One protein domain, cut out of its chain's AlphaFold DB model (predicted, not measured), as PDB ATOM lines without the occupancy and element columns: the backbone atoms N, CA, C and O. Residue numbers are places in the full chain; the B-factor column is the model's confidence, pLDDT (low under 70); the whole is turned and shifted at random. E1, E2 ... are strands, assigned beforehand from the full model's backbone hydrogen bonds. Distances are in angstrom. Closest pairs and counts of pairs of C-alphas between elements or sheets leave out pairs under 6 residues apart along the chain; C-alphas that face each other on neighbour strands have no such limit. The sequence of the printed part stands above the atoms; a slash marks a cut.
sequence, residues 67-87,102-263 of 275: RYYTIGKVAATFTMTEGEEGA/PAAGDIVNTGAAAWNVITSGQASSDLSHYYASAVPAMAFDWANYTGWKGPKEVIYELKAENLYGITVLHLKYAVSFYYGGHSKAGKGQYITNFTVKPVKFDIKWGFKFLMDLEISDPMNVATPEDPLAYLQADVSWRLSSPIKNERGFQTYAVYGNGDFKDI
ATOM      1  N   ARG A  67     277.643 -84.805 283.672       65.06
ATOM      2  CA  ARG A  67     276.656 -83.869 283.118       65.06
ATOM      3  C   ARG A  67     275.426 -84.577 282.548       65.06
ATOM      4  O   ARG A  67     274.355 -83.977 282.511       65.06
ATOM      5  N   TYR A  68     275.546 -85.852 282.164       59.31
ATOM      6  CA  TYR A  68     274.422 -86.659 281.689       59.31
ATOM      7  C   TYR A  68     273.388 -86.887 282.791       59.31
ATOM      8  O   TYR A  68     272.192 -86.773 282.534       59.31
ATOM      9  N   TYR A  69     273.854 -87.144 284.016       62.62
ATOM     10  CA  TYR A  69     273.016 -87.432 285.184       62.62
ATOM     11  C   TYR A  69     272.567 -86.189 285.954       62.62
ATOM     12  O   TYR A  69     271.797 -86.291 286.912       62.62
ATOM     13  N   THR A  70     273.057 -85.012 285.579       69.50
ATOM     14  CA  THR A  70     272.703 -83.770 286.260       69.50
ATOM     15  C   THR A  70     271.436 -83.184 285.635       69.50
ATOM     16  O   THR A  70     271.409 -82.847 284.451       69.50
ATOM     17  N   ILE A  71     270.378 -83.069 286.442       61.00
ATOM     18  CA  ILE A  71     269.092 -82.484 286.038       61.00
ATOM     19  C   ILE A  71     269.270 -80.966 285.938       61.00
ATOM     20  O   ILE A  71     269.590 -80.313 286.938       61.00
ATOM     21  N   GLY A  72     269.105 -80.435 284.727       60.34
ATOM     22  CA  GLY A  72     269.339 -79.030 284.409       60.34
ATOM     23  C   GLY A  72     268.065 -78.200 284.439       60.34
ATOM     24  O   GLY A  72     268.026 -77.156 285.085       60.34
ATOM     25  N   LYS A  73     267.019 -78.662 283.750       63.00
ATOM     26  CA  LYS A  73     265.755 -77.934 283.628       63.00
ATOM     27  C   LYS A  73     264.581 -78.892 283.736       63.00
ATOM     28  O   LYS A  73     264.539 -79.899 283.039       63.00
ATOM     29  N   VAL A  74     263.608 -78.537 284.562       58.62
ATOM     30  CA  VAL A  74     262.294 -79.179 284.581       58.62
ATOM     31  C   VAL A  74     261.292 -78.173 284.024       58.62
ATOM     32  O   VAL A  74     261.210 -77.040 284.489       58.62
ATOM     33  N   ALA A  75     260.583 -78.564 282.972       58.84
ATOM     34  CA  ALA A  75     259.516 -77.798 282.356       58.84
ATOM     35  C   ALA A  75     258.212 -78.587 282.489       58.84
ATOM     36  O   ALA A  75     258.127 -79.734 282.051       58.84
ATOM     37  N   ALA A  76     257.202 -77.965 283.089       52.38
ATOM     38  CA  ALA A  76     255.843 -78.484 283.112       52.38
ATOM     39  C   ALA A  76     255.005 -77.690 282.104       52.38
ATOM     40  O   ALA A  76     254.917 -76.464 282.194       52.38
ATOM     41  N   THR A  77     254.429 -78.378 281.127       59.22
ATOM     42  CA  THR A  77     253.460 -77.824 280.179       59.22
ATOM     43  C   THR A  77     252.086 -78.398 280.490       59.22
ATOM     44  O   THR A  77     251.933 -79.597 280.710       59.22
ATOM     45  N   PHE A  78     251.075 -77.533 280.535       54.97
ATOM     46  CA  PHE A  78     249.695 -77.923 280.808       54.97
ATOM     47  C   PHE A  78     248.878 -77.837 279.522       54.97
ATOM     48  O   PHE A  78     249.026 -76.904 278.731       54.97
ATOM     49  N   THR A  79     248.022 -78.822 279.283       55.81
ATOM     50  CA  THR A  79     247.047 -78.777 278.195       55.81
ATOM     51  C   THR A  79     245.730 -79.305 278.734       55.81
ATOM     52  O   THR A  79     245.590 -80.484 279.044       55.81
ATOM     53  N   MET A  80     244.758 -78.409 278.884       53.59
ATOM     54  CA  MET A  80     243.405 -78.808 279.245       53.59
ATOM     55  C   MET A  80     242.728 -79.347 277.988       53.59
ATOM     56  O   MET A  80     242.696 -78.665 276.963       53.59
ATOM     57  N   THR A  81     242.227 -80.576 278.042       56.81
ATOM     58  CA  THR A  81     241.484 -81.185 276.939       56.81
ATOM     59  C   THR A  81     240.195 -81.723 277.518       56.81
ATOM     60  O   THR A  81     240.176 -82.785 278.120       56.81
ATOM     61  N   GLU A  82     239.116 -80.964 277.375       52.06
ATOM     62  CA  GLU A  82     237.799 -81.446 277.771       52.06
ATOM     63  C   GLU A  82     237.461 -82.679 276.921       52.06
ATOM     64  O   GLU A  82     237.433 -82.600 275.691       52.06
ATOM     65  N   GLY A  83     237.333 -83.837 277.576       47.28
ATOM     66  CA  GLY A  83     236.959 -85.086 276.921       47.28
ATOM     67  C   GLY A  83     235.529 -84.990 276.398       47.28
ATOM     68  O   GLY A  83     234.708 -84.277 276.975       47.28
ATOM     69  N   GLU A  84     235.233 -85.679 275.295       43.09
ATOM     70  CA  GLU A  84     233.888 -85.669 274.716       43.09
ATOM     71  C   GLU A  84     232.840 -86.117 275.750       43.09
ATOM     72  O   GLU A  84     232.907 -87.210 276.321       43.09
ATOM     73  N   GLU A  85     231.861 -85.241 275.982       43.12
ATOM     74  CA  GLU A  85     230.696 -85.453 276.837       43.12
ATOM     75  C   GLU A  85     229.840 -86.589 276.246       43.12
ATOM     76  O   GLU A  85     229.016 -86.373 275.359       43.12
ATOM     77  N   GLY A  86     230.072 -87.833 276.676       40.09
ATOM     78  CA  GLY A  86     229.347 -88.976 276.103       40.09
ATOM     79  C   GLY A  86     229.544 -90.342 276.760       40.09
ATOM     80  O   GLY A  86     228.686 -91.211 276.602       40.09
ATOM     81  N   ALA A  87     230.611 -90.563 277.530       41.16
ATOM     82  CA  ALA A  87     230.830 -91.849 278.190       41.16
ATOM     83  C   ALA A  87     230.205 -91.853 279.592       41.16
ATOM     84  O   ALA A  87     230.820 -91.371 280.544       41.16
ATOM     85  N   PRO A 102     235.572 -89.931 307.355       36.00
ATOM     86  CA  PRO A 102     234.442 -89.028 307.481       36.00
ATOM     87  C   PRO A 102     234.955 -87.595 307.599       36.00
ATOM     88  O   PRO A 102     235.500 -87.198 308.628       36.00
ATOM     89  N   ALA A 103     234.761 -86.818 306.542       36.34
ATOM     90  CA  ALA A 103     234.979 -85.387 306.569       36.34
ATOM     91  C   ALA A 103     233.723 -84.668 307.080       36.34
ATOM     92  O   ALA A 103     232.594 -85.137 306.910       36.34
ATOM     93  N   ALA A 104     233.911 -83.514 307.715       37.66
ATOM     94  CA  ALA A 104     232.814 -82.711 308.233       37.66
ATOM     95  C   ALA A 104     231.860 -82.265 307.103       37.66
ATOM     96  O   ALA A 104     232.283 -81.621 306.144       37.66
ATOM     97  N   GLY A 105     230.566 -82.573 307.255       44.47
ATOM     98  CA  GLY A 105     229.501 -82.119 306.351       44.47
ATOM     99  C   GLY A 105     228.914 -83.185 305.423       44.47
ATOM    100  O   GLY A 105     228.556 -82.856 304.296       44.47
ATOM    101  N   ASP A 106     228.804 -84.435 305.884       62.41
ATOM    102  CA  ASP A 106     228.127 -85.534 305.184       62.41
ATOM    103  C   ASP A 106     228.683 -85.868 303.790       62.41
ATOM    104  O   ASP A 106     227.979 -86.513 303.027       62.41
ATOM    105  N   ILE A 107     229.916 -85.487 303.436       59.00
ATOM    106  CA  ILE A 107     230.592 -85.925 302.200       59.00
ATOM    107  C   ILE A 107     231.784 -86.797 302.591       59.00
ATOM    108  O   ILE A 107     232.583 -86.434 303.447       59.00
ATOM    109  N   VAL A 108     231.896 -87.967 301.973       65.12
ATOM    110  CA  VAL A 108     232.955 -88.949 302.210       65.12
ATOM    111  C   VAL A 108     233.653 -89.305 300.910       65.12
ATOM    112  O   VAL A 108     233.052 -89.290 299.831       65.12
ATOM    113  N   ASN A 109     234.932 -89.659 301.021       69.06
ATOM    114  CA  ASN A 109     235.641 -90.298 299.923       69.06
ATOM    115  C   ASN A 109     235.235 -91.781 299.866       69.06
ATOM    116  O   ASN A 109     235.450 -92.517 300.827       69.06
ATOM    117  N   THR A 110     234.651 -92.227 298.752       60.38
ATOM    118  CA  THR A 110     234.296 -93.642 298.496       60.38
ATOM    119  C   THR A 110     235.328 -94.365 297.624       60.38
ATOM    120  O   THR A 110     235.007 -95.299 296.891       60.38
ATOM    121  N   GLY A 111     236.586 -93.926 297.700       61.47
ATOM    122  CA  GLY A 111     237.711 -94.418 296.912       61.47
ATOM    123  C   GLY A 111     239.022 -94.500 297.701       61.47
ATOM    124  O   GLY A 111     239.043 -94.350 298.923       61.47
ATOM    125  N   ALA A 112     240.132 -94.733 297.003       62.81
ATOM    126  CA  ALA A 112     241.464 -94.709 297.594       62.81
ATOM    127  C   ALA A 112     241.831 -93.280 298.030       62.81
ATOM    128  O   ALA A 112     241.650 -92.317 297.284       62.81
ATOM    129  N   ALA A 113     242.354 -93.141 299.250       57.03
ATOM    130  CA  ALA A 113     242.832 -91.859 299.771       57.03
ATOM    131  C   ALA A 113     244.258 -91.534 299.301       57.03
ATOM    132  O   ALA A 113     244.634 -90.374 299.242       57.03
ATOM    133  N   ALA A 114     245.060 -92.542 298.954       62.78
ATOM    134  CA  ALA A 114     246.384 -92.347 298.380       62.78
ATOM    135  C   ALA A 114     246.812 -93.581 297.581       62.78
ATOM    136  O   ALA A 114     246.475 -94.705 297.963       62.78
ATOM    137  N   TRP A 115     247.562 -93.386 296.494       71.88
ATOM    138  CA  TRP A 115     248.177 -94.480 295.739       71.88
ATOM    139  C   TRP A 115     249.415 -94.039 294.956       71.88
ATOM    140  O   TRP A 115     249.574 -92.874 294.584       71.88
ATOM    141  N   ASN A 116     250.289 -95.005 294.662       60.81
ATOM    142  CA  ASN A 116     251.468 -94.773 293.833       60.81
ATOM    143  C   ASN A 116     251.056 -94.814 292.357       60.81
ATOM    144  O   ASN A 116     250.532 -95.821 291.876       60.81
ATOM    145  N   VAL A 117     251.311 -93.731 291.628       62.03
ATOM    146  CA  VAL A 117     250.994 -93.618 290.200       62.03
ATOM    147  C   VAL A 117     252.134 -94.196 289.360       62.03
ATOM    148  O   VAL A 117     251.910 -94.959 288.419       62.03
ATOM    149  N   ILE A 118     253.381 -93.867 289.703       69.94
ATOM    150  CA  ILE A 118     254.579 -94.372 289.018       69.94
ATOM    151  C   ILE A 118     255.583 -94.824 290.068       69.94
ATOM    152  O   ILE A 118     255.971 -94.046 290.935       69.94
ATOM    153  N   THR A 119     256.053 -96.066 289.958       67.81
ATOM    154  CA  THR A 119     257.026 -96.646 290.884       67.81
ATOM    155  C   THR A 119     258.297 -97.043 290.142       67.81
ATOM    156  O   THR A 119     258.282 -97.872 289.239       67.81
ATOM    157  N   SER A 120     259.432 -96.457 290.535       62.28
ATOM    158  CA  SER A 120     260.768 -96.769 290.000       62.28
ATOM    159  C   SER A 120     260.886 -96.706 288.469       62.28
ATOM    160  O   SER A 120     261.666 -97.445 287.874       62.28
ATOM    161  N   GLY A 121     260.155 -95.792 287.829       59.38
ATOM    162  CA  GLY A 121     260.168 -95.648 286.373       59.38
ATOM    163  C   GLY A 121     259.311 -96.665 285.615       59.38
ATOM    164  O   GLY A 121     259.550 -96.906 284.436       59.38
ATOM    165  N   GLN A 122     258.317 -97.260 286.266       57.38
ATOM    166  CA  GLN A 122     257.237 -97.986 285.603       57.38
ATOM    167  C   GLN A 122     255.897 -97.480 286.133       57.38
ATOM    168  O   GLN A 122     255.778 -97.139 287.312       57.38
ATOM    169  N   ALA A 123     254.896 -97.393 285.255       58.00
ATOM    170  CA  ALA A 123     253.524 -97.136 285.677       58.00
ATOM    171  C   ALA A 123     253.094 -98.244 286.652       58.00
ATOM    172  O   ALA A 123     253.380 -99.417 286.401       58.00
ATOM    173  N   SER A 124     252.461 -97.877 287.767       54.91
ATOM    174  CA  SER A 124     251.980 -98.864 288.738       54.91
ATOM    175  C   SER A 124     250.935 -99.778 288.080       54.91
ATOM    176  O   SER A 124     250.069 -99.303 287.345       54.91
ATOM    177  N   SER A 125     251.010-101.092 288.301       44.09
ATOM    178  CA  SER A 125     250.096-102.062 287.673       44.09
ATOM    179  C   SER A 125     248.631-101.844 288.061       44.09
ATOM    180  O   SER A 125     247.733-102.198 287.300       44.09
ATOM    181  N   ASP A 126     248.393-101.195 289.200       53.00
ATOM    182  CA  ASP A 126     247.079-101.124 289.845       53.00
ATOM    183  C   ASP A 126     246.343 -99.799 289.564       53.00
ATOM    184  O   ASP A 126     245.248 -99.550 290.060       53.00
ATOM    185  N   LEU A 127     246.906 -98.953 288.692       54.44
ATOM    186  CA  LEU A 127     246.346 -97.660 288.271       54.44
ATOM    187  C   LEU A 127     244.919 -97.722 287.710       54.44
ATOM    188  O   LEU A 127     244.218 -96.712 287.688       54.44
ATOM    189  N   SER A 128     244.501 -98.883 287.204       50.31
ATOM    190  CA  SER A 128     243.145 -99.079 286.685       50.31
ATOM    191  C   SER A 128     242.091 -99.219 287.789       50.31
ATOM    192  O   SER A 128     240.911 -99.014 287.515       50.31
ATOM    193  N   HIS A 129     242.512 -99.508 289.025       50.78
ATOM    194  CA  HIS A 129     241.631 -99.782 290.160       50.78
ATOM    195  C   HIS A 129     241.569 -98.636 291.174       50.78
ATOM    196  O   HIS A 129     240.636 -98.586 291.971       50.78
ATOM    197  N   TYR A 130     242.517 -97.695 291.136       59.47
ATOM    198  CA  TYR A 130     242.522 -96.561 292.054       59.47
ATOM    199  C   TYR A 130     241.700 -95.381 291.536       59.47
ATOM    200  O   TYR A 130     241.985 -94.801 290.486       59.47
ATOM    201  N   TYR A 131     240.691 -95.007 292.316       60.03
ATOM    202  CA  TYR A 131     239.866 -93.827 292.098       60.03
ATOM    203  C   TYR A 131     239.474 -93.207 293.436       60.03
ATOM    204  O   TYR A 131     239.455 -93.905 294.446       60.03
ATOM    205  N   ALA A 132     239.110 -91.928 293.432       65.38
ATOM    206  CA  ALA A 132     238.424 -91.260 294.534       65.38
ATOM    207  C   ALA A 132     237.077 -90.701 294.081       65.38
ATOM    208  O   ALA A 132     236.898 -90.324 292.924       65.38
ATOM    209  N   SER A 133     236.110 -90.665 294.989       68.25
ATOM    210  CA  SER A 133     234.777 -90.121 294.717       68.25
ATOM    211  C   SER A 133     234.288 -89.377 295.949       68.25
ATOM    212  O   SER A 133     234.215 -89.971 297.018       68.25
ATOM    213  N   ALA A 134     233.946 -88.099 295.799       70.00
ATOM    214  CA  ALA A 134     233.429 -87.252 296.869       70.00
ATOM    215  C   ALA A 134     231.896 -87.257 296.824       70.00
ATOM    216  O   ALA A 134     231.285 -86.532 296.032       70.00
ATOM    217  N   VAL A 135     231.283 -88.104 297.650       70.25
ATOM    218  CA  VAL A 135     229.840 -88.394 297.631       70.25
ATOM    219  C   VAL A 135     229.258 -88.413 299.048       70.25
ATOM    220  O   VAL A 135     230.025 -88.480 300.003       70.25
ATOM    221  N   PRO A 136     227.929 -88.356 299.239       61.62
ATOM    222  CA  PRO A 136     227.356 -88.277 300.578       61.62
ATOM    223  C   PRO A 136     227.638 -89.483 301.492       61.62
ATOM    224  O   PRO A 136     227.636 -90.627 301.043       61.62
ATOM    225  N   ALA A 137     227.811 -89.227 302.791       56.22
ATOM    226  CA  ALA A 137     228.223 -90.165 303.843       56.22
ATOM    227  C   ALA A 137     227.193 -91.256 304.184       56.22
ATOM    228  O   ALA A 137     227.536 -92.245 304.831       56.22
ATOM    229  N   MET A 138     225.930 -91.085 303.784       45.41
ATOM    230  CA  MET A 138     224.807 -91.916 304.227       45.41
ATOM    231  C   MET A 138     224.035 -92.479 303.030       45.41
ATOM    232  O   MET A 138     223.518 -91.727 302.208       45.41
ATOM    233  N   ALA A 139     223.940 -93.814 302.965       50.00
ATOM    234  CA  ALA A 139     223.155 -94.568 301.978       50.00
ATOM    235  C   ALA A 139     223.423 -94.163 300.514       50.00
ATOM    236  O   ALA A 139     222.497 -93.923 299.734       50.00
ATOM    237  N   PHE A 140     224.702 -94.075 300.141       54.38
ATOM    238  CA  PHE A 140     225.086 -93.801 298.765       54.38
ATOM    239  C   PHE A 140     224.748 -94.997 297.864       54.38
ATOM    240  O   PHE A 140     225.423 -96.023 297.862       54.38
ATOM    241  N   ASP A 141     223.667 -94.842 297.112       62.00
ATOM    242  CA  ASP A 141     223.258 -95.731 296.035       62.00
ATOM    243  C   ASP A 141     223.402 -94.959 294.723       62.00
ATOM    244  O   ASP A 141     222.709 -93.959 294.514       62.00
ATOM    245  N   TRP A 142     224.298 -95.422 293.845       64.62
ATOM    246  CA  TRP A 142     224.525 -94.850 292.513       64.62
ATOM    247  C   TRP A 142     223.219 -94.667 291.729       64.62
ATOM    248  O   TRP A 142     223.097 -93.709 290.971       64.62
ATOM    249  N   ALA A 143     222.206 -95.513 291.957       65.94
ATOM    250  CA  ALA A 143     220.902 -95.406 291.302       65.94
ATOM    251  C   ALA A 143     220.096 -94.154 291.705       65.94
ATOM    252  O   ALA A 143     219.086 -93.828 291.071       65.94
ATOM    253  N   ASN A 144     220.500 -93.445 292.764       68.00
ATOM    254  CA  ASN A 144     219.846 -92.228 293.247       68.00
ATOM    255  C   ASN A 144     220.545 -90.932 292.815       68.00
ATOM    256  O   ASN A 144     220.012 -89.856 293.103       68.00
ATOM    257  N   TYR A 145     221.677 -91.024 292.108       74.38
ATOM    258  CA  TYR A 145     222.437 -89.872 291.628       74.38
ATOM    259  C   TYR A 145     222.538 -89.885 290.105       74.38
ATOM    260  O   TYR A 145     223.026 -90.839 289.504       74.38
ATOM    261  N   THR A 146     222.079 -88.807 289.478       77.88
ATOM    262  CA  THR A 146     222.005 -88.675 288.018       77.88
ATOM    263  C   THR A 146     222.606 -87.350 287.561       77.88
ATOM    264  O   THR A 146     222.970 -86.507 288.377       77.88
ATOM    265  N   GLY A 147     222.712 -87.155 286.244       80.00
ATOM    266  CA  GLY A 147     223.183 -85.892 285.669       80.00
ATOM    267  C   GLY A 147     224.692 -85.675 285.748       80.00
ATOM    268  O   GLY A 147     225.143 -84.536 285.656       80.00
ATOM    269  N   TRP A 148     225.459 -86.756 285.901       81.88
ATOM    270  CA  TRP A 148     226.914 -86.731 285.790       81.88
ATOM    271  C   TRP A 148     227.349 -86.191 284.424       81.88
ATOM    272  O   TRP A 148     226.838 -86.611 283.385       81.88
ATOM    273  N   LYS A 149     228.321 -85.283 284.449       80.25
ATOM    274  CA  LYS A 149     229.001 -84.687 283.302       80.25
ATOM    275  C   LYS A 149     230.460 -85.126 283.299       80.25
ATOM    276  O   LYS A 149     231.060 -85.295 284.364       80.25
ATOM    277  N   GLY A 150     231.025 -85.305 282.111       75.94
ATOM    278  CA  GLY A 150     232.408 -85.736 281.926       75.94
ATOM    279  C   GLY A 150     232.550 -87.021 281.096       75.94
ATOM    280  O   GLY A 150     231.582 -87.454 280.465       75.94
ATOM    281  N   PRO A 151     233.751 -87.628 281.088       77.75
ATOM    282  CA  PRO A 151     234.898 -87.277 281.928       77.75
ATOM    283  C   PRO A 151     235.573 -85.974 281.481       77.75
ATOM    284  O   PRO A 151     235.896 -85.795 280.309       77.75
ATOM    285  N   LYS A 152     235.832 -85.066 282.428       82.00
ATOM    286  CA  LYS A 152     236.720 -83.925 282.194       82.00
ATOM    287  C   LYS A 152     238.149 -84.388 282.399       82.00
ATOM    288  O   LYS A 152     238.479 -84.882 283.475       82.00
ATOM    289  N   GLU A 153     238.973 -84.235 281.371       80.62
ATOM    290  CA  GLU A 153     240.364 -84.667 281.379       80.62
ATOM    291  C   GLU A 153     241.300 -83.449 281.361       80.62
ATOM    292  O   GLU A 153     241.132 -82.486 280.613       80.62
ATOM    293  N   VAL A 154     242.297 -83.449 282.235       82.00
ATOM    294  CA  VAL A 154     243.335 -82.418 282.260       82.00
ATOM    295  C   VAL A 154     244.669 -83.112 282.081       82.00
ATOM    296  O   VAL A 154     245.086 -83.896 282.933       82.00
ATOM    297  N   ILE A 155     245.332 -82.843 280.955       82.88
ATOM    298  CA  ILE A 155     246.595 -83.483 280.611       82.88
ATOM    299  C   ILE A 155     247.745 -82.578 281.036       82.88
ATOM    300  O   ILE A 155     247.895 -81.432 280.601       82.88
ATOM    301  N   TYR A 156     248.610 -83.143 281.859       81.69
ATOM    302  CA  TYR A 156     249.841 -82.530 282.310       81.69
ATOM    303  C   TYR A 156     251.023 -83.211 281.642       81.69
ATOM    304  O   TYR A 156     251.117 -84.438 281.595       81.69
ATOM    305  N   GLU A 157     251.949 -82.410 281.136       80.50
ATOM    306  CA  GLU A 157     253.185 -82.874 280.532       80.50
ATOM    307  C   GLU A 157     254.373 -82.362 281.353       80.50
ATOM    308  O   GLU A 157     254.609 -81.164 281.478       80.50
ATOM    309  N   LEU A 158     255.139 -83.291 281.914       78.12
ATOM    310  CA  LEU A 158     256.372 -83.029 282.639       78.12
ATOM    311  C   LEU A 158     257.558 -83.451 281.768       78.12
ATOM    312  O   LEU A 158     257.717 -84.628 281.427       78.12
ATOM    313  N   LYS A 159     258.407 -82.484 281.419       79.38
ATOM    314  CA  LYS A 159     259.666 -82.701 280.705       79.38
ATOM    315  C   LYS A 159     260.827 -82.310 281.598       79.38
ATOM    316  O   LYS A 159     260.913 -81.169 282.039       79.38
ATOM    317  N   ALA A 160     261.742 -83.241 281.834       76.50
ATOM    318  CA  ALA A 160     263.018 -82.932 282.465       76.50
ATOM    319  C   ALA A 160     264.145 -83.093 281.448       76.50
ATOM    320  O   ALA A 160     264.228 -84.107 280.754       76.50
ATOM    321  N   GLU A 161     265.020 -82.098 281.382       77.56
ATOM    322  CA  GLU A 161     266.199 -82.045 280.524       77.56
ATOM    323  C   GLU A 161     267.470 -82.006 281.379       77.56
ATOM    324  O   GLU A 161     267.532 -81.354 282.430       77.56
ATOM    325  N   ASN A 162     268.505 -82.714 280.929       75.62
ATOM    326  CA  ASN A 162     269.835 -82.624 281.529       75.62
ATOM    327  C   ASN A 162     270.605 -81.388 281.023       75.62
ATOM    328  O   ASN A 162     270.122 -80.638 280.175       75.62
ATOM    329  N   LEU A 163     271.830 -81.172 281.518       72.44
ATOM    330  CA  LEU A 163     272.667 -80.031 281.101       72.44
ATOM    331  C   LEU A 163     273.048 -80.036 279.609       72.44
ATOM    332  O   LEU A 163     273.488 -79.011 279.097       72.44
ATOM    333  N   TYR A 164     272.872 -81.157 278.911       71.44
ATOM    334  CA  TYR A 164     273.089 -81.262 277.467       71.44
ATOM    335  C   TYR A 164     271.836 -80.976 276.633       71.44
ATOM    336  O   TYR A 164     271.892 -81.092 275.412       71.44
ATOM    337  N   GLY A 165     270.706 -80.643 277.265       71.38
ATOM    338  CA  GLY A 165     269.430 -80.446 276.574       71.38
ATOM    339  C   GLY A 165     268.779 -81.750 276.102       71.38
ATOM    340  O   GLY A 165     267.876 -81.726 275.272       71.38
ATOM    341  N   ILE A 166     269.225 -82.904 276.607       76.12
ATOM    342  CA  ILE A 166     268.593 -84.193 276.321       76.12
ATOM    343  C   ILE A 166     267.431 -84.370 277.297       76.12
ATOM    344  O   ILE A 166     267.624 -84.308 278.513       76.12
ATOM    345  N   THR A 167     266.234 -84.643 276.776       80.62
ATOM    346  CA  THR A 167     265.070 -85.005 277.594       80.62
ATOM    347  C   THR A 167     265.311 -86.357 278.271       80.62
ATOM    348  O   THR A 167     265.368 -87.402 277.615       80.62
ATOM    349  N   VAL A 168     265.483 -86.327 279.593       78.94
ATOM    350  CA  VAL A 168     265.721 -87.509 280.437       78.94
ATOM    351  C   VAL A 168     264.428 -88.108 280.975       78.94
ATOM    352  O   VAL A 168     264.369 -89.313 281.205       78.94
ATOM    353  N   LEU A 169     263.394 -87.280 281.135       79.62
ATOM    354  CA  LEU A 169     262.054 -87.690 281.533       79.62
ATOM    355  C   LEU A 169     261.044 -86.997 280.628       79.62
ATOM    356  O   LEU A 169     261.039 -85.769 280.534       79.62
ATOM    357  N   HIS A 170     260.173 -87.783 280.009       82.88
ATOM    358  CA  HIS A 170     258.974 -87.302 279.344       82.88
ATOM    359  C   HIS A 170     257.774 -88.049 279.912       82.88
ATOM    360  O   HIS A 170     257.508 -89.196 279.564       82.88
ATOM    361  N   LEU A 171     257.057 -87.381 280.807       81.50
ATOM    362  CA  LEU A 171     255.846 -87.901 281.413       81.50
ATOM    363  C   LEU A 171     254.653 -87.080 280.931       81.50
ATOM    364  O   LEU A 171     254.673 -85.855 280.990       81.50
ATOM    365  N   LYS A 172     253.603 -87.760 280.486       84.50
ATOM    366  CA  LYS A 172     252.260 -87.205 280.353       84.50
ATOM    367  C   LYS A 172     251.335 -87.968 281.278       84.50
ATOM    368  O   LYS A 172     251.291 -89.194 281.194       84.50
ATOM    369  N   TYR A 173     250.592 -87.265 282.115       84.19
ATOM    370  CA  TYR A 173     249.537 -87.852 282.930       84.19
ATOM    371  C   TYR A 173     248.248 -87.062 282.761       84.19
ATOM    372  O   TYR A 173     248.268 -85.854 282.542       84.19
ATOM    373  N   ALA A 174     247.138 -87.778 282.821       84.38
ATOM    374  CA  ALA A 174     245.796 -87.254 282.738       84.38
ATOM    375  C   ALA A 174     245.157 -87.318 284.121       84.38
ATOM    376  O   ALA A 174     245.177 -88.363 284.774       84.38
ATOM    377  N   VAL A 175     244.593 -86.196 284.549       85.19
ATOM    378  CA  VAL A 175     243.667 -86.126 285.676       85.19
ATOM    379  C   VAL A 175     242.266 -86.171 285.085       85.19
ATOM    380  O   VAL A 175     241.885 -85.246 284.369       85.19
ATOM    381  N   SER A 176     241.521 -87.243 285.336       84.50
ATOM    382  CA  SER A 176     240.158 -87.407 284.833       84.50
ATOM    383  C   SER A 176     239.162 -87.506 285.975       84.50
ATOM    384  O   SER A 176     239.439 -88.137 286.994       84.50
ATOM    385  N   PHE A 177     238.013 -86.853 285.823       85.00
ATOM    386  CA  PHE A 177     236.936 -86.908 286.807       85.00
ATOM    387  C   PHE A 177     235.575 -86.624 286.173       85.00
ATOM    388  O   PHE A 177     235.463 -85.946 285.148       85.00
ATOM    389  N   TYR A 178     234.530 -87.123 286.820       84.69
ATOM    390  CA  TYR A 178     233.141 -86.809 286.516       84.69
ATOM    391  C   TYR A 178     232.580 -85.888 287.597       84.69
ATOM    392  O   TYR A 178     232.924 -86.003 288.775       84.69
ATOM    393  N   TYR A 179     231.706 -84.974 287.199       87.88
ATOM    394  CA  TYR A 179     231.181 -83.917 288.060       87.88
ATOM    395  C   TYR A 179     229.690 -83.684 287.800       87.88
ATOM    396  O   TYR A 179     229.108 -84.262 286.888       87.88
ATOM    397  N   GLY A 180     229.043 -82.845 288.601       83.62
ATOM    398  CA  GLY A 180     227.659 -82.411 288.386       83.62
ATOM    399  C   GLY A 180     226.590 -83.446 288.742       83.62
ATOM    400  O   GLY A 180     225.403 -83.193 288.520       83.62
ATOM    401  N   GLY A 181     226.987 -84.585 289.317       83.56
ATOM    402  CA  GLY A 181     226.044 -85.557 289.851       83.56
ATOM    403  C   GLY A 181     225.214 -84.923 290.959       83.56
ATOM    404  O   GLY A 181     225.769 -84.279 291.848       83.56
ATOM    405  N   HIS A 182     223.902 -85.106 290.903       82.25
ATOM    406  CA  HIS A 182     222.953 -84.580 291.879       82.25
ATOM    407  C   HIS A 182     221.973 -85.669 292.303       82.25
ATOM    408  O   HIS A 182     221.722 -86.629 291.570       82.25
ATOM    409  N   SER A 183     221.415 -85.527 293.502       79.75
ATOM    410  CA  SER A 183     220.377 -86.436 293.998       79.75
ATOM    411  C   SER A 183     219.119 -86.380 293.122       79.75
ATOM    412  O   SER A 183     218.869 -85.381 292.452       79.75
ATOM    413  N   LYS A 184     218.245 -87.393 293.190       70.44
ATOM    414  CA  LYS A 184     216.913 -87.387 292.537       70.44
ATOM    415  C   LYS A 184     216.070 -86.128 292.796       70.44
ATOM    416  O   LYS A 184     215.202 -85.803 291.994       70.44
ATOM    417  N   ALA A 185     216.312 -85.425 293.904       75.56
ATOM    418  CA  ALA A 185     215.653 -84.163 294.233       75.56
ATOM    419  C   ALA A 185     216.268 -82.935 293.525       75.56
ATOM    420  O   ALA A 185     215.853 -81.812 293.799       75.56
ATOM    421  N   GLY A 186     217.267 -83.127 292.657       75.81
ATOM    422  CA  GLY A 186     218.007 -82.052 291.990       75.81
ATOM    423  C   GLY A 186     219.010 -81.333 292.891       75.81
ATOM    424  O   GLY A 186     219.471 -80.259 292.531       75.81
ATOM    425  N   LYS A 187     219.308 -81.889 294.072       79.62
ATOM    426  CA  LYS A 187     220.138 -81.240 295.092       79.62
ATOM    427  C   LYS A 187     221.550 -81.790 295.115       79.62
ATOM    428  O   LYS A 187     221.722 -83.017 295.051       79.62
ATOM    429  N   GLY A 188     222.496 -80.887 295.334       78.75
ATOM    430  CA  GLY A 188     223.900 -81.181 295.527       78.75
ATOM    431  C   GLY A 188     224.656 -81.405 294.227       78.75
ATOM    432  O   GLY A 188     224.082 -81.781 293.209       78.75
ATOM    433  N   GLN A 189     225.959 -81.173 294.272       84.88
ATOM    434  CA  GLN A 189     226.875 -81.376 293.160       84.88
ATOM    435  C   GLN A 189     228.086 -82.159 293.655       84.88
ATOM    436  O   GLN A 189     228.856 -81.682 294.493       84.88
ATOM    437  N   TYR A 190     228.236 -83.373 293.134       84.12
ATOM    438  CA  TYR A 190     229.215 -84.353 293.600       84.12
ATOM    439  C   TYR A 190     230.283 -84.645 292.546       84.12
ATOM    440  O   TYR A 190     230.118 -84.340 291.362       84.12
ATOM    441  N   ILE A 191     231.381 -85.257 292.994       86.00
ATOM    442  CA  ILE A 191     232.506 -85.671 292.146       86.00
ATOM    443  C   ILE A 191     232.596 -87.191 292.198       86.00
ATOM    444  O   ILE A 191     232.593 -87.778 293.281       86.00
ATOM    445  N   THR A 192     232.728 -87.836 291.044       82.69
ATOM    446  CA  THR A 192     232.983 -89.275 290.973       82.69
ATOM    447  C   THR A 192     234.148 -89.607 290.058       82.69
ATOM    448  O   THR A 192     234.461 -88.868 289.124       82.69
ATOM    449  N   ASN A 193     234.775 -90.748 290.347       75.44
ATOM    450  CA  ASN A 193     235.778 -91.386 289.513       75.44
ATOM    451  C   ASN A 193     236.929 -90.426 289.181       75.44
ATOM    452  O   ASN A 193     237.360 -90.304 288.036       75.44
ATOM    453  N   PHE A 194     237.388 -89.707 290.209       82.88
ATOM    454  CA  PHE A 194     238.607 -88.924 290.151       82.88
ATOM    455  C   PHE A 194     239.788 -89.888 290.074       82.88
ATOM    456  O   PHE A 194     240.027 -90.666 291.002       82.88
ATOM    457  N   THR A 195     240.521 -89.847 288.967       81.06
ATOM    458  CA  THR A 195     241.693 -90.690 288.739       81.06
ATOM    459  C   THR A 195     242.837 -89.883 288.153       81.06
ATOM    460  O   THR A 195     242.636 -88.921 287.410       81.06
ATOM    461  N   VAL A 196     244.058 -90.305 288.468       82.69
ATOM    462  CA  VAL A 196     245.278 -89.792 287.848       82.69
ATOM    463  C   VAL A 196     245.969 -90.960 287.165       82.69
ATOM    464  O   VAL A 196     246.352 -91.929 287.822       82.69
ATOM    465  N   LYS A 197     246.100 -90.882 285.838       80.56
ATOM    466  CA  LYS A 197     246.635 -91.966 285.008       80.56
ATOM    467  C   LYS A 197     247.783 -91.463 284.132       80.56
ATOM    468  O   LYS A 197     247.645 -90.427 283.484       80.56
ATOM    469  N   PRO A 198     248.918 -92.173 284.053       79.12
ATOM    470  CA  PRO A 198     249.957 -91.871 283.083       79.12
ATOM    471  C   PRO A 198     249.464 -92.227 281.673       79.12
ATOM    472  O   PRO A 198     249.081 -93.360 281.402       79.12
ATOM    473  N   VAL A 199     249.503 -91.255 280.766       82.44
ATOM    474  CA  VAL A 199     249.191 -91.418 279.335       82.44
ATOM    475  C   VAL A 199     250.447 -91.805 278.558       82.44
ATOM    476  O   VAL A 199     250.402 -92.581 277.607       82.44
ATOM    477  N   LYS A 200     251.595 -91.248 278.952       79.88
ATOM    478  CA  LYS A 200     252.891 -91.526 278.334       79.88
ATOM    479  C   LYS A 200     253.987 -91.441 279.380       79.88
ATOM    480  O   LYS A 200     254.027 -90.477 280.134       79.88
ATOM    481  N   PHE A 201     254.898 -92.404 279.394       82.00
ATOM    482  CA  PHE A 201     256.032 -92.391 280.305       82.00
ATOM    483  C   PHE A 201     257.288 -92.893 279.598       82.00
ATOM    484  O   PHE A 201     257.404 -94.078 279.301       82.00
ATOM    485  N   ASP A 202     258.231 -91.985 279.354       79.12
ATOM    486  CA  ASP A 202     259.564 -92.303 278.858       79.12
ATOM    487  C   ASP A 202     260.608 -91.777 279.843       79.12
ATOM    488  O   ASP A 202     260.650 -90.584 280.155       79.12
ATOM    489  N   ILE A 203     261.494 -92.659 280.300       81.62
ATOM    490  CA  ILE A 203     262.620 -92.300 281.159       81.62
ATOM    491  C   ILE A 203     263.917 -92.860 280.583       81.62
ATOM    492  O   ILE A 203     263.970 -93.988 280.090       81.62
ATOM    493  N   LYS A 204     264.981 -92.056 280.612       79.12
ATOM    494  CA  LYS A 204     266.320 -92.511 280.229       79.12
ATOM    495  C   LYS A 204     266.939 -93.354 281.339       79.12
ATOM    496  O   LYS A 204     266.638 -93.202 282.522       79.12
ATOM    497  N   TRP A 205     267.833 -94.248 280.932       72.56
ATOM    498  CA  TRP A 205     268.553 -95.124 281.846       72.56
ATOM    499  C   TRP A 205     269.313 -94.318 282.914       72.56
ATOM    500  O   TRP A 205     269.767 -93.199 282.672       72.56
ATOM    501  N   GLY A 206     269.432 -94.888 284.114       71.94
ATOM    502  CA  GLY A 206     270.111 -94.247 285.244       71.94
ATOM    503  C   GLY A 206     269.256 -93.246 286.026       71.94
ATOM    504  O   GLY A 206     269.662 -92.845 287.113       71.94
ATOM    505  N   PHE A 207     268.061 -92.893 285.550       76.44
ATOM    506  CA  PHE A 207     267.105 -92.074 286.293       76.44
ATOM    507  C   PHE A 207     265.996 -92.940 286.893       76.44
ATOM    508  O   PHE A 207     265.580 -93.942 286.317       76.44
ATOM    509  N   LYS A 208     265.509 -92.547 288.069       78.81
ATOM    510  CA  LYS A 208     264.355 -93.145 288.742       78.81
ATOM    511  C   LYS A 208     263.303 -92.073 288.927       78.81
ATOM    512  O   LYS A 208     263.621 -90.984 289.399       78.81
ATOM    513  N   PHE A 209     262.064 -92.390 288.588       81.06
ATOM    514  CA  PHE A 209     260.942 -91.491 288.804       81.06
ATOM    515  C   PHE A 209     259.892 -92.162 289.679       81.06
ATOM    516  O   PHE A 209     259.589 -93.345 289.499       81.06
ATOM    517  N   LEU A 210     259.393 -91.394 290.639       79.31
ATOM    518  CA  LEU A 210     258.314 -91.754 291.543       79.31
ATOM    519  C   LEU A 210     257.247 -90.668 291.458       79.31
ATOM    520  O   LEU A 210     257.586 -89.484 291.408       79.31
ATOM    521  N   MET A 211     255.989 -91.077 291.423       79.38
ATOM    522  CA  MET A 211     254.847 -90.178 291.495       79.38
ATOM    523  C   MET A 211     253.794 -90.814 292.377       79.38
ATOM    524  O   MET A 211     253.344 -91.920 292.077       79.38
ATOM    525  N   ASP A 212     253.397 -90.079 293.402       79.25
ATOM    526  CA  ASP A 212     252.465 -90.511 294.426       79.25
ATOM    527  C   ASP A 212     251.328 -89.495 294.485       79.25
ATOM    528  O   ASP A 212     251.559 -88.283 294.432       79.25
ATOM    529  N   LEU A 213     250.102 -89.994 294.558       82.19
ATOM    530  CA  LEU A 213     248.909 -89.181 294.704       82.19
ATOM    531  C   LEU A 213     248.349 -89.372 296.109       82.19
ATOM    532  O   LEU A 213     248.134 -90.502 296.544       82.19
ATOM    533  N   GLU A 214     248.062 -88.262 296.769       79.88
ATOM    534  CA  GLU A 214     247.353 -88.188 298.036       79.88
ATOM    535  C   GLU A 214     246.095 -87.342 297.845       79.88
ATOM    536  O   GLU A 214     246.108 -86.308 297.185       79.88
ATOM    537  N   ILE A 215     244.973 -87.803 298.373       81.19
ATOM    538  CA  ILE A 215     243.676 -87.160 298.245       81.19
ATOM    539  C   ILE A 215     243.214 -86.807 299.644       81.19
ATOM    540  O   ILE A 215     243.051 -87.676 300.500       81.19
ATOM    541  N   SER A 216     243.014 -85.512 299.859       80.44
ATOM    542  CA  SER A 216     242.494 -84.994 301.116       80.44
ATOM    543  C   SER A 216     241.020 -85.344 301.288       80.44
ATOM    544  O   SER A 216     240.286 -85.573 300.322       80.44
ATOM    545  N   ASP A 217     240.579 -85.303 302.538       73.94
ATOM    546  CA  ASP A 217     239.187 -85.510 302.909       73.94
ATOM    547  C   ASP A 217     238.265 -84.512 302.180       73.94
ATOM    548  O   ASP A 217     238.493 -83.297 302.244       73.94
ATOM    549  N   PRO A 218     237.233 -84.991 301.458       80.44
ATOM    550  CA  PRO A 218     236.353 -84.115 300.704       80.44
ATOM    551  C   PRO A 218     235.488 -83.278 301.638       80.44
ATOM    552  O   PRO A 218     235.000 -83.782 302.634       80.44
ATOM    553  N   MET A 219     235.216 -82.019 301.312       78.31
ATOM    554  CA  MET A 219     234.410 -81.140 302.172       78.31
ATOM    555  C   MET A 219     233.215 -80.558 301.422       78.31
ATOM    556  O   MET A 219     233.241 -80.430 300.198       78.31
ATOM    557  N   ASN A 220     232.171 -80.176 302.157       82.75
ATOM    558  CA  ASN A 220     231.097 -79.354 301.605       82.75
ATOM    559  C   ASN A 220     231.506 -77.876 301.667       82.75
ATOM    560  O   ASN A 220     231.747 -77.348 302.752       82.75
ATOM    561  N   VAL A 221     231.572 -77.209 300.513       83.75
ATOM    562  CA  VAL A 221     231.901 -75.773 300.415       83.75
ATOM    563  C   VAL A 221     230.682 -74.877 300.164       83.75
ATOM    564  O   VAL A 221     230.832 -73.658 300.100       83.75
ATOM    565  N   ALA A 222     229.488 -75.459 300.019       83.12
ATOM    566  CA  ALA A 222     228.224 -74.734 299.882       83.12
ATOM    567  C   ALA A 222     227.339 -74.940 301.124       83.12
ATOM    568  O   ALA A 222     227.835 -74.920 302.251       83.12
ATOM    569  N   THR A 223     226.023 -75.070 300.946       78.44
ATOM    570  CA  THR A 223     225.075 -75.220 302.056       78.44
ATOM    571  C   THR A 223     224.753 -76.694 302.317       78.44
ATOM    572  O   THR A 223     224.946 -77.539 301.442       78.44
ATOM    573  N   PRO A 224     224.256 -77.056 303.511       72.19
ATOM    574  CA  PRO A 224     223.755 -78.409 303.766       72.19
ATOM    575  C   PRO A 224     222.562 -78.794 302.875       72.19
ATOM    576  O   PRO A 224     222.388 -79.962 302.537       72.19
ATOM    577  N   GLU A 225     221.731 -77.825 302.479       75.00
ATOM    578  CA  GLU A 225     220.537 -78.061 301.660       75.00
ATOM    579  C   GLU A 225     220.843 -78.233 300.168       75.00
ATOM    580  O   GLU A 225     220.040 -78.853 299.463       75.00
ATOM    581  N   ASP A 226     221.966 -77.676 299.706       79.31
ATOM    582  CA  ASP A 226     222.499 -77.802 298.350       79.31
ATOM    583  C   ASP A 226     224.034 -77.957 298.406       79.31
ATOM    584  O   ASP A 226     224.781 -76.984 298.246       79.31
ATOM    585  N   PRO A 227     224.523 -79.170 298.732       81.56
ATOM    586  CA  PRO A 227     225.934 -79.395 299.021       81.56
ATOM    587  C   PRO A 227     226.795 -79.343 297.760       81.56
ATOM    588  O   PRO A 227     226.488 -79.978 296.755       81.56
ATOM    589  N   LEU A 228     227.935 -78.663 297.838       86.38
ATOM    590  CA  LEU A 228     228.936 -78.636 296.773       86.38
ATOM    591  C   LEU A 228     230.175 -79.373 297.261       86.38
ATOM    592  O   LEU A 228     230.850 -78.909 298.181       86.38
ATOM    593  N   ALA A 229     230.470 -80.517 296.645       84.81
ATOM    594  CA  ALA A 229     231.654 -81.292 296.972       84.81
ATOM    595  C   ALA A 229     232.926 -80.540 296.562       84.81
ATOM    596  O   ALA A 229     233.038 -80.053 295.439       84.81
ATOM    597  N   TYR A 230     233.897 -80.490 297.464       85.38
ATOM    598  CA  TYR A 230     235.268 -80.079 297.200       85.38
ATOM    599  C   TYR A 230     236.192 -81.255 297.472       85.38
ATOM    600  O   TYR A 230     236.088 -81.893 298.518       85.38
ATOM    601  N   LEU A 231     237.106 -81.514 296.545       86.25
ATOM    602  CA  LEU A 231     238.147 -82.520 296.664       86.25
ATOM    603  C   LEU A 231     239.495 -81.865 296.372       86.25
ATOM    604  O   LEU A 231     239.651 -81.182 295.357       86.25
ATOM    605  N   GLN A 232     240.470 -82.099 297.246       87.38
ATOM    606  CA  GLN A 232     241.849 -81.691 297.012       87.38
ATOM    607  C   GLN A 232     242.714 -82.919 296.741       87.38
ATOM    608  O   GLN A 232     242.652 -83.904 297.475       87.38
ATOM    609  N   ALA A 233     243.517 -82.836 295.687       86.38
ATOM    610  CA  ALA A 233     244.434 -83.877 295.255       86.38
ATOM    611  C   ALA A 233     245.863 -83.328 295.219       86.38
ATOM    612  O   ALA A 233     246.160 -82.400 294.468       86.38
ATOM    613  N   ASP A 234     246.737 -83.922 296.018       87.50
ATOM    614  CA  ASP A 234     248.151 -83.611 296.133       87.50
ATOM    615  C   ASP A 234     248.968 -84.667 295.378       87.50
ATOM    616  O   ASP A 234     249.102 -85.816 295.792       87.50
ATOM    617  N   VAL A 235     249.523 -84.280 294.230       85.94
ATOM    618  CA  VAL A 235     250.446 -85.101 293.443       85.94
ATOM    619  C   VAL A 235     251.870 -84.734 293.813       85.94
ATOM    620  O   VAL A 235     252.389 -83.688 293.418       85.94
ATOM    621  N   SER A 236     252.539 -85.624 294.530       84.69
ATOM    622  CA  SER A 236     253.967 -85.510 294.797       84.69
ATOM    623  C   SER A 236     254.759 -86.317 293.773       84.69
ATOM    624  O   SER A 236     254.355 -87.389 293.328       84.69
ATOM    625  N   TRP A 237     255.904 -85.790 293.349       84.62
ATOM    626  CA  TRP A 237     256.788 -86.496 292.437       84.62
ATOM    627  C   TRP A 237     258.244 -86.322 292.828       84.62
ATOM    628  O   TRP A 237     258.668 -85.319 293.412       84.62
ATOM    629  N   ARG A 238     259.043 -87.321 292.469       81.69
ATOM    630  CA  ARG A 238     260.475 -87.347 292.718       81.69
ATOM    631  C   ARG A 238     261.208 -87.910 291.514       81.69
ATOM    632  O   ARG A 238     260.997 -89.053 291.121       81.69
ATOM    633  N   LEU A 239     262.132 -87.116 290.987       81.50
ATOM    634  CA  LEU A 239     263.097 -87.524 289.976       81.50
ATOM    635  C   LEU A 239     264.471 -87.681 290.632       81.50
ATOM    636  O   LEU A 239     265.043 -86.739 291.174       81.50
ATOM    637  N   SER A 240     265.011 -88.887 290.579       77.12
ATOM    638  CA  SER A 240     266.287 -89.259 291.177       77.12
ATOM    639  C   SER A 240     267.279 -89.663 290.094       77.12
ATOM    640  O   SER A 240     266.976 -90.500 289.250       77.12
ATOM    641  N   SER A 241     268.483 -89.108 290.147       80.62
ATOM    642  CA  SER A 241     269.657 -89.577 289.409       80.62
ATOM    643  C   SER A 241     270.742 -90.033 290.396       80.62
ATOM    644  O   SER A 241     270.602 -89.807 291.602       80.62
ATOM    645  N   PRO A 242     271.850 -90.645 289.935       73.25
ATOM    646  CA  PRO A 242     272.966 -91.009 290.809       73.25
ATOM    647  C   PRO A 242     273.616 -89.802 291.505       73.25
ATOM    648  O   PRO A 242     274.314 -89.978 292.498       73.25
ATOM    649  N   ILE A 243     273.395 -88.586 290.991       73.94
ATOM    650  CA  ILE A 243     274.079 -87.360 291.427       73.94
ATOM    651  C   ILE A 243     273.120 -86.387 292.125       73.94
ATOM    652  O   ILE A 243     273.518 -85.694 293.060       73.94
ATOM    653  N   LYS A 244     271.854 -86.312 291.697       70.69
ATOM    654  CA  LYS A 244     270.894 -85.316 292.189       70.69
ATOM    655  C   LYS A 244     269.512 -85.927 292.390       70.69
ATOM    656  O   LYS A 244     269.060 -86.766 291.619       70.69
ATOM    657  N   ASN A 245     268.824 -85.451 293.422       76.50
ATOM    658  CA  ASN A 245     267.408 -85.710 293.638       76.50
ATOM    659  C   ASN A 245     266.635 -84.405 293.477       76.50
ATOM    660  O   ASN A 245     266.998 -83.395 294.075       76.50
ATOM    661  N   GLU A 246     265.564 -84.452 292.703       78.50
ATOM    662  CA  GLU A 246     264.630 -83.357 292.501       78.50
ATOM    663  C   GLU A 246     263.238 -83.825 292.906       78.50
ATOM    664  O   GLU A 246     262.869 -84.981 292.691       78.50
ATOM    665  N   ARG A 247     262.496 -82.949 293.572       81.06
ATOM    666  CA  ARG A 247     261.165 -83.247 294.093       81.06
ATOM    667  C   ARG A 247     260.276 -82.069 293.772       81.06
ATOM    668  O   ARG A 247     260.741 -80.932 293.839       81.06
ATOM    669  N   GLY A 248     259.019 -82.346 293.502       77.69
ATOM    670  CA  GLY A 248     258.001 -81.322 293.421       77.69
ATOM    671  C   GLY A 248     256.682 -81.870 293.912       77.69
ATOM    672  O   GLY A 248     256.514 -83.073 294.112       77.69
ATOM    673  N   PHE A 249     255.760 -80.954 294.122       81.50
ATOM    674  CA  PHE A 249     254.396 -81.274 294.479       81.50
ATOM    675  C   PHE A 249     253.475 -80.370 293.678       81.50
ATOM    676  O   PHE A 249     253.842 -79.248 293.317       81.50
ATOM    677  N   GLN A 250     252.311 -80.901 293.345       83.62
ATOM    678  CA  GLN A 250     251.245 -80.174 292.693       83.62
ATOM    679  C   GLN A 250     249.961 -80.428 293.460       83.62
ATOM    680  O   GLN A 250     249.684 -81.562 293.829       83.62
ATOM    681  N   THR A 251     249.202 -79.370 293.702       85.94
ATOM    682  CA  THR A 251     247.947 -79.437 294.440       85.94
ATOM    683  C   THR A 251     246.830 -78.987 293.520       85.94
ATOM    684  O   THR A 251     246.854 -77.874 292.987       85.94
ATOM    685  N   TYR A 252     245.824 -79.836 293.359       87.50
ATOM    686  CA  TYR A 252     244.640 -79.554 292.565       87.50
ATOM    687  C   TYR A 252     243.420 -79.437 293.462       87.50
ATOM    688  O   TYR A 252     243.181 -80.284 294.319       87.50
ATOM    689  N   ALA A 253     242.632 -78.398 293.223       87.88
ATOM    690  CA  ALA A 253     241.308 -78.218 293.789       87.88
ATOM    691  C   ALA A 253     240.261 -78.569 292.727       87.88
ATOM    692  O   ALA A 253     240.242 -77.976 291.644       87.88
ATOM    693  N   VAL A 254     239.390 -79.521 293.053       88.00
ATOM    694  CA  VAL A 254     238.287 -79.974 292.201       88.00
ATOM    695  C   VAL A 254     236.973 -79.735 292.925       88.00
ATOM    696  O   VAL A 254     236.822 -80.093 294.091       88.00
ATOM    697  N   TYR A 255     236.016 -79.148 292.220       88.44
ATOM    698  CA  TYR A 255     234.686 -78.858 292.736       88.44
ATOM    699  C   TYR A 255     233.633 -79.704 292.010       88.44
ATOM    700  O   TYR A 255     233.759 -80.011 290.823       88.44
ATOM    701  N   GLY A 256     232.552 -80.048 292.711       83.31
ATOM    702  CA  GLY A 256     231.436 -80.840 292.187       83.31
ATOM    703  C   GLY A 256     230.684 -80.186 291.030       83.31
ATOM    704  O   GLY A 256     229.976 -80.874 290.304       83.31
ATOM    705  N   ASN A 257     230.875 -78.888 290.804       84.38
ATOM    706  CA  ASN A 257     230.333 -78.156 289.660       84.38
ATOM    707  C   ASN A 257     231.174 -78.320 288.374       84.38
ATOM    708  O   ASN A 257     230.744 -77.876 287.310       84.38
ATOM    709  N   GLY A 258     232.347 -78.959 288.461       82.69
ATOM    710  CA  GLY A 258     233.288 -79.138 287.353       82.69
ATOM    711  C   GLY A 258     234.423 -78.119 287.312       82.69
ATOM    712  O   GLY A 258     235.288 -78.205 286.427       82.69
ATOM    713  N   ASP A 259     234.455 -77.169 288.250       85.69
ATOM    714  CA  ASP A 259     235.570 -76.243 288.380       85.69
ATOM    715  C   ASP A 259     236.818 -77.011 288.816       85.69
ATOM    716  O   ASP A 259     236.824 -77.769 289.785       85.69
ATOM    717  N   PHE A 260     237.893 -76.804 288.063       85.50
ATOM    718  CA  PHE A 260     239.192 -77.408 288.299       85.50
ATOM    719  C   PHE A 260     240.224 -76.295 288.380       85.50
ATOM    720  O   PHE A 260     240.321 -75.463 287.472       85.50
ATOM    721  N   LYS A 261     240.994 -76.272 289.465       85.44
ATOM    722  CA  LYS A 261     242.009 -75.254 289.696       85.44
ATOM    723  C   LYS A 261     243.303 -75.885 290.175       85.44
ATOM    724  O   LYS A 261     243.345 -76.552 291.202       85.44
ATOM    725  N   ASP A 262     244.376 -75.575 289.464       83.31
ATOM    726  CA  ASP A 262     245.727 -75.816 289.945       83.31
ATOM    727  C   ASP A 262     246.084 -74.749 290.995       83.31
ATOM    728  O   ASP A 262     246.126 -73.549 290.697       83.31
ATOM    729  N   ILE A 263     246.260 -75.180 292.245       83.81
ATOM    730  CA  ILE A 263     246.647 -74.340 293.388       83.81
ATOM    731  C   ILE A 263     248.076 -74.639 293.859       83.81
ATOM    732  O   ILE A 263     248.477 -74.185 294.931       83.81
TER     733      ILE A 263
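Overview. This is residues 67 to 87 and 102 to 263 of the 275 residues of an uncharacterized protein of Elusimicrobia bacterium RIFOXYB2_FULL_62_6 (UniProt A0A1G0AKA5). Two twisted antiparallel sheets lie partly face to face as a long, narrow sandwich, with the long strands running along its longest axis. The six-strand sheet, ordered E1, E5, E6, E7, E4, E2, is curled like part of a barrel; the other is ordered E3, E8, E9, E10, E11. The 183 printed residues hold no named helix and eleven named strands, E1 to E11 along the chain: all strand. The whole is compact, with a radius of gyration of the C-alphas of 18.2 A, yet elongated, spanning 62 by 32 by 28 A.

Along the chain. Begin with the larger sheet: E6, residues 167 to 183, is the longest strand by residues and measures 47.6 A. Beside it are E5, residues 149 to 162, 40.9 A, and E7, residues 190 to 203, 36.5 A. Find C-alpha 71 at (269.092, -82.484, 286.038); from there E1, residues 71 to 82, runs 32.4 A. E4, residues 132 to 136, and E2, residues 107 to 109, complete this sheet. In the second sheet look for E3, residues 114 to 119; E8, residues 208 to 215, 23.5 A; E9, residues 229 to 240, 36.0 A; E10, residues 245 to 255, 33.4 A; and E11, residues 260 to 262, which ends at C-alpha 262, (245.727, -75.816, 289.945).

Arrangement. E5, E6 and E7 form a meander, each strand the antiparallel neighbour of the one before; look for N 154 and O 175, 2.8 A, and N 174 and O 197, 2.8 A, within hydrogen-bond range. With E4 they form a Greek key, E4 being the antiparallel neighbour of E7, with N 132 and O 194 at 2.9 A. Edge strand E1 pairs with E5, with N 77 and O 157 at 2.8 A; at the other edge E2 pairs with E4, with N 108 and O 135 at 2.8 A. E8, E9, E10 and E11 form a second meander: find N 212 and O 236, 2.9 A, N 235 and O 250, 2.8 A, and N 253 and O 261, 2.8 A. Edge strand E3 pairs with E8, with N 115 and O 213 at 2.9 A. Between the sheets, the closest C-alphas of E3 and E7 are those of Val 117 and Lys 197, 7.0 A; those of E7 and E9 are Tyr 190 and Ala 229, 5.2 A. E6 and E9 are near each other, with 5 pairs of C-alphas within 10 A; E5 and E9 are apart.

Size, cuts and confidence. The two farthest C-alphas, Arg 67 and Ala 185, are 62.0 A apart. Residues 88 to 101 are not printed, and C-alphas 87 and 102 are 29.6 A apart across the cut. The links E3 to E4, E4 to E5 and E8 to E9 are long. The printed part has a mean pLDDT of 72.6; it is under 70 at residues 67 to 87, 102 to 114, 116 to 133 and 136 to 144.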